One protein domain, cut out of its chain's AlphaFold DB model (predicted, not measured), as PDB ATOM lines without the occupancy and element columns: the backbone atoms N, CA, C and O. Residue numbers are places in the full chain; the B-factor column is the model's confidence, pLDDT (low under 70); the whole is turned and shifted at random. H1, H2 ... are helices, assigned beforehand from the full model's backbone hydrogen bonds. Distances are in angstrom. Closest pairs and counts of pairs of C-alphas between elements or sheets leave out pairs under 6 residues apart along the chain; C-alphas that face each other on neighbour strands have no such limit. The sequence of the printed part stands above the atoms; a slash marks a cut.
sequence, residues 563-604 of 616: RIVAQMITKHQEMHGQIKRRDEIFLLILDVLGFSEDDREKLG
ATOM      1  N   ARG A 563      44.342   1.553  93.160       68.38
ATOM      2  CA  ARG A 563      44.083   2.281  94.408       68.38
ATOM      3  C   ARG A 563      45.333   2.407  95.270       68.38
ATOM      4  O   ARG A 563      45.547   3.472  95.837       68.38
ATOM      5  N   ILE A 564      46.167   1.371  95.345       76.00
ATOM      6  CA  ILE A 564      47.423   1.393  96.108       76.00
ATOM      7  C   ILE A 564      48.393   2.383  95.467       76.00
ATOM      8  O   ILE A 564      48.979   3.209  96.165       76.00
ATOM      9  N   VAL A 565      48.504   2.359  94.137       74.56
ATOM     10  CA  VAL A 565      49.345   3.316  93.405       74.56
ATOM     11  C   VAL A 565      48.828   4.746  93.576       74.56
ATOM     12  O   VAL A 565      49.609   5.643  93.882       74.56
ATOM     13  N   ALA A 566      47.514   4.962  93.460       72.62
ATOM     14  CA  ALA A 566      46.904   6.270  93.687       72.62
ATOM     15  C   ALA A 566      47.153   6.774  95.117       72.62
ATOM     16  O   ALA A 566      47.605   7.899  95.289       72.62
ATOM     17  N   GLN A 567      46.960   5.934  96.139       77.56
ATOM     18  CA  GLN A 567      47.255   6.282  97.533       77.56
ATOM     19  C   GLN A 567      48.738   6.592  97.751       77.56
ATOM     20  O   GLN A 567      49.065   7.531  98.477       77.56
ATOM     21  N   MET A 568      49.642   5.839  97.121       76.25
ATOM     22  CA  MET A 568      51.077   6.117  97.154       76.25
ATOM     23  C   MET A 568      51.402   7.494  96.569       76.25
ATOM     24  O   MET A 568      52.173   8.241  97.171       76.25
ATOM     25  N   ILE A 569      50.798   7.834  95.428       76.06
ATOM     26  CA  ILE A 569      50.952   9.132  94.765       76.06
ATOM     27  C   ILE A 569      50.409  10.259  95.647       76.06
ATOM     28  O   ILE A 569      51.131  11.218  95.913       76.06
ATOM     29  N   THR A 570      49.181  10.132  96.155       80.75
ATOM     30  CA  THR A 570      48.556  11.151  97.012       80.75
ATOM     31  C   THR A 570      49.378  11.380  98.281       80.75
ATOM     32  O   THR A 570      49.695  12.516  98.616       80.75
ATOM     33  N   LYS A 571      49.829  10.305  98.938       79.25
ATOM     34  CA  LYS A 571      50.636  10.389 100.164       79.25
ATOM     35  C   LYS A 571      52.030  10.979  99.919       79.25
ATOM     36  O   LYS A 571      52.606  11.596 100.814       79.25
ATOM     37  N   HIS A 572      52.593  10.777  98.729       75.56
ATOM     38  CA  HIS A 572      53.832  11.436  98.321       75.56
ATOM     39  C   HIS A 572      53.612  12.939  98.102       75.56
ATOM     40  O   HIS A 572      54.370  13.745  98.642       75.56
ATOM     41  N   GLN A 573      52.537  13.310  97.398       74.81
ATOM     42  CA  GLN A 573      52.182  14.703  97.120       74.81
ATOM     43  C   GLN A 573      51.879  15.508  98.398       74.81
ATOM     44  O   GLN A 573      52.323  16.648  98.524       74.81
ATOM     45  N   GLU A 574      51.196  14.909  99.376       77.00
ATOM     46  CA  GLU A 574      50.892  15.525 100.679       77.00
ATOM     47  C   GLU A 574      52.138  15.802 101.538       77.00
ATOM     48  O   GLU A 574      52.120  16.685 102.395       77.00
ATOM     49  N   MET A 575      53.231  15.062 101.325       68.56
ATOM     50  CA  MET A 575      54.452  15.149 102.136       68.56
ATOM     51  C   MET A 575      55.618  15.860 101.435       68.56
ATOM     52  O   MET A 575      56.767  15.756 101.888       68.56
ATOM     53  N   HIS A 576      55.355  16.584 100.344       62.62
ATOM     54  CA  HIS A 576      56.392  17.276  99.581       62.62
ATOM     55  C   HIS A 576      57.220  18.247 100.445       62.62
ATOM     56  O   HIS A 576      56.690  19.089 101.169       62.62
ATOM     57  N   GLY A 577      58.551  18.150 100.326       62.25
ATOM     58  CA  GLY A 577      59.511  19.132 100.851       62.25
ATOM     59  C   GLY A 577      60.284  18.740 102.114       62.25
ATOM     60  O   GLY A 577      61.223  19.446 102.471       62.25
ATOM     61  N   GLN A 578      59.960  17.624 102.782       56.84
ATOM     62  CA  GLN A 578      60.593  17.306 104.072       56.84
ATOM     63  C   GLN A 578      61.872  16.446 103.986       56.84
ATOM     64  O   GLN A 578      62.716  16.565 104.872       56.84
ATOM     65  N   ILE A 579      62.070  15.588 102.964       58.22
ATOM     66  CA  ILE A 579      63.227  14.659 102.899       58.22
ATOM     67  C   ILE A 579      63.608  14.301 101.442       58.22
ATOM     68  O   ILE A 579      62.906  13.525 100.803       58.22
ATOM     69  N   LYS A 580      64.775  14.746 100.941       64.62
ATOM     70  CA  LYS A 580      65.260  14.458  99.562       64.62
ATOM     71  C   LYS A 580      65.384  12.964  99.215       64.62
ATOM     72  O   LYS A 580      65.053  12.558  98.110       64.62
ATOM     73  N   ARG A 581      65.800  12.121 100.170       67.06
ATOM     74  CA  ARG A 581      65.906  10.655  99.980       67.06
ATOM     75  C   ARG A 581      64.568   9.975  99.670       67.06
ATOM     76  O   ARG A 581      64.556   8.865  99.153       67.06
ATOM     77  N   ARG A 582      63.440  10.596 100.023       69.38
ATOM     78  CA  ARG A 582      62.111  10.023  99.786       69.38
ATOM     79  C   ARG A 582      61.680  10.146  98.330       69.38
ATOM     80  O   ARG A 582      61.010   9.241  97.847       69.38
ATOM     81  N   ASP A 583      62.098  11.206  97.648       75.19
ATOM     82  CA  ASP A 583      61.794  11.423  96.232       75.19
ATOM     83  C   ASP A 583      62.531  10.399  95.358       75.19
ATOM     84  O   ASP A 583      61.946   9.830  94.442       75.19
ATOM     85  N   GLU A 584      63.781  10.069  95.708       75.19
ATOM     86  CA  GLU A 584      64.557   9.004  95.054       75.19
ATOM     87  C   GLU A 584      63.919   7.621  95.237       75.19
ATOM     88  O   GLU A 584      63.773   6.879  94.268       75.19
ATOM     89  N   ILE A 585      63.491   7.282  96.459       78.12
ATOM     90  CA  ILE A 585      62.820   6.002  96.747       78.12
ATOM     91  C   ILE A 585      61.471   5.928  96.024       78.12
ATOM     92  O   ILE A 585      61.126   4.887  95.475       78.12
ATOM     93  N   PHE A 586      60.714   7.023  95.993       80.81
ATOM     94  CA  PHE A 586      59.429   7.077  95.303       80.81
ATOM     95  C   PHE A 586      59.589   6.910  93.785       80.81
ATOM     96  O   PHE A 586      58.878   6.109  93.184       80.81
ATOM     97  N   LEU A 587      60.581   7.574  93.182       81.25
ATOM     98  CA  LEU A 587      60.958   7.372  91.779       81.25
ATOM     99  C   LEU A 587      61.392   5.931  91.492       81.25
ATOM    100  O   LEU A 587      61.021   5.385  90.457       81.25
ATOM    101  N   LEU A 588      62.130   5.300  92.411       81.19
ATOM    102  CA  LEU A 588      62.539   3.901  92.283       81.19
ATOM    103  C   LEU A 588      61.335   2.951  92.328       81.19
ATOM    104  O   LEU A 588      61.283   1.992  91.569       81.19
ATOM    105  N   ILE A 589      60.349   3.226  93.187       81.69
ATOM    106  CA  ILE A 589      59.117   2.433  93.239       81.69
ATOM    107  C   ILE A 589      58.316   2.620  91.945       81.69
ATOM    108  O   ILE A 589      57.841   1.636  91.393       81.69
ATOM    109  N   LEU A 590      58.222   3.835  91.398       80.69
ATOM    110  CA  LEU A 590      57.588   4.063  90.091       80.69
ATOM    111  C   LEU A 590      58.334   3.361  88.939       80.69
ATOM    112  O   LEU A 590      57.678   2.856  88.029       80.69
ATOM    113  N   ASP A 591      59.674   3.294  88.989       80.62
ATOM    114  CA  ASP A 591      60.505   2.525  88.043       80.62
ATOM    115  C   ASP A 591      60.196   1.014  88.153       80.62
ATOM    116  O   ASP A 591      59.975   0.359  87.137       80.62
ATOM    117  N   VAL A 592      60.117   0.464  89.374       79.44
ATOM    118  CA  VAL A 592      59.802  -0.959  89.634       79.44
ATOM    119  C   VAL A 592      58.363  -1.317  89.248       79.44
ATOM    120  O   VAL A 592      58.116  -2.416  88.763       79.44
ATOM    121  N   LEU A 593      57.419  -0.390  89.419       77.31
ATOM    122  CA  LEU A 593      56.022  -0.548  88.998       77.31
ATOM    123  C   LEU A 593      55.823  -0.319  87.484       77.31
ATOM    124  O   LEU A 593      54.696  -0.414  87.003       77.31
ATOM    125  N   GLY A 594      56.888  -0.010  86.733       74.69
ATOM    126  CA  GLY A 594      56.854   0.094  85.272       74.69
ATOM    127  C   GLY A 594      56.235   1.380  84.714       74.69
ATOM    128  O   GLY A 594      55.893   1.416  83.535       74.69
ATOM    129  N   PHE A 595      56.092   2.444  85.513       77.69
ATOM    130  CA  PHE A 595      55.568   3.724  85.018       77.69
ATOM    131  C   PHE A 595      56.553   4.370  84.044       77.69
ATOM    132  O   PHE A 595      57.660   4.739  84.448       77.69
ATOM    133  N   SER A 596      56.142   4.571  82.791       81.19
ATOM    134  CA  SER A 596      56.938   5.303  81.797       81.19
ATOM    135  C   SER A 596      57.076   6.792  82.165       81.19
ATOM    136  O   SER A 596      56.314   7.312  82.985       81.19
ATOM    137  N   GLU A 597      58.047   7.511  81.586       79.06
ATOM    138  CA  GLU A 597      58.174   8.964  81.815       79.06
ATOM    139  C   GLU A 597      56.926   9.739  81.359       79.06
ATOM    140  O   GLU A 597      56.530  10.696  82.027       79.06
ATOM    141  N   ASP A 598      56.263   9.277  80.296       78.00
ATOM    142  CA  ASP A 598      55.021   9.867  79.784       78.00
ATOM    143  C   ASP A 598      53.850   9.674  80.761       78.00
ATOM    144  O   ASP A 598      53.036  10.582  80.960       78.00
ATOM    145  N   ASP A 599      53.767   8.511  81.416       78.31
ATOM    146  CA  ASP A 599      52.742   8.246  82.434       78.31
ATOM    147  C   ASP A 599      52.964   9.100  83.686       78.31
ATOM    148  O   ASP A 599      52.008   9.582  84.296       78.31
ATOM    149  N   ARG A 600      54.229   9.343  84.049       81.81
ATOM    150  CA  ARG A 600      54.585  10.224  85.173       81.81
ATOM    151  C   ARG A 600      54.203  11.666  84.897       81.81
ATOM    152  O   ARG A 600      53.657  12.321  85.782       81.81
ATOM    153  N   GLU A 601      54.449  12.150  83.683       79.75
ATOM    154  CA  GLU A 601      54.084  13.510  83.288       79.75
ATOM    155  C   GLU A 601      52.563  13.705  83.271       79.75
ATOM    156  O   GLU A 601      52.069  14.688  83.825       79.75
ATOM    157  N   LYS A 602      51.804  12.738  82.738       82.25
ATOM    158  CA  LYS A 602      50.329  12.771  82.762       82.25
ATOM    159  C   LYS A 602      49.747  12.790  84.175       82.25
ATOM    160  O   LYS A 602      48.694  13.386  84.387       82.25
ATOM    161  N   LEU A 603      50.417  12.144  85.130       75.31
ATOM    162  CA  LEU A 603      49.995  12.074  86.532       75.31
ATOM    163  C   LEU A 603      50.558  13.214  87.401       75.31
ATOM    164  O   LEU A 603      50.297  13.245  88.603       75.31
ATOM    165  N   GLY A 604      51.317  14.152  86.821       74.12
ATOM    166  CA  GLY A 604      51.920  15.270  87.553       74.12
ATOM    167  C   GLY A 604      52.990  14.838  88.562       74.12
ATOM    168  O   GLY A 604      53.170  15.492  89.589       74.12
TER     169      GLY A 604
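What this domain is: This is residues 563 to 604 of the 616 residues of the protein "Putative centrosomal protein" of Cyclospora cayetanensis (UniProt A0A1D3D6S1). Two helices of similar length, H1 and H2, run side by side in opposite ways with a gap between them, joined at one end by a turn that sticks out, residues 574 to 581. The short helix H3, joined to H2 by residues 593 to 596, lies to one side of the pair, near H2 and apart from H1. The printed part has 42 residues with three named helices, H1, H2 and H3 in that order, and no named strand; the class is all helix. The whole is compact, with a radius of gyration of the C-alphas of 10.1 A, and its outline is rounded, spanning 25 by 19 by 17 A.

How they stand to each other: H1, residues 563 to 574, is close to but not clearly touching H2, residues 580 to 592: their closest C-alphas, those of His 572 and Phe 586, are 7.7 A apart. Their lines stand at a shallow tilt of 20 degrees, and they run opposite ways. H3, residues 597 to 602, is near H2, with 5 pairs of C-alphas within 10 A and the closest at 8.4 A. H1 and H3 are apart. Every O i to N i+4 pair is within hydrogen-bond range in H1 and H3, and 8 of 9 are in H2.

Where its parts are: H1 begins with C-alpha 563 at (44.083, 2.281, 94.408) and measures 16.2 A from first to last C-alpha. H2, the longest helix with 13 residues, measures 19.1 A and begins with C-alpha 580 at (65.260, 14.458, 99.562). H3 measures 8.8 A and ends with C-alpha 602 at (50.329, 12.771, 82.762).

The domain as a whole: The two C-alphas farthest apart, those of Gln 578 and Asp 598, are 26.0 A apart. The printed part has no cut, and both links are tight. The mean pLDDT of the printed part is 75.0; it is under 70 at residue 563 and residues 575 to 582.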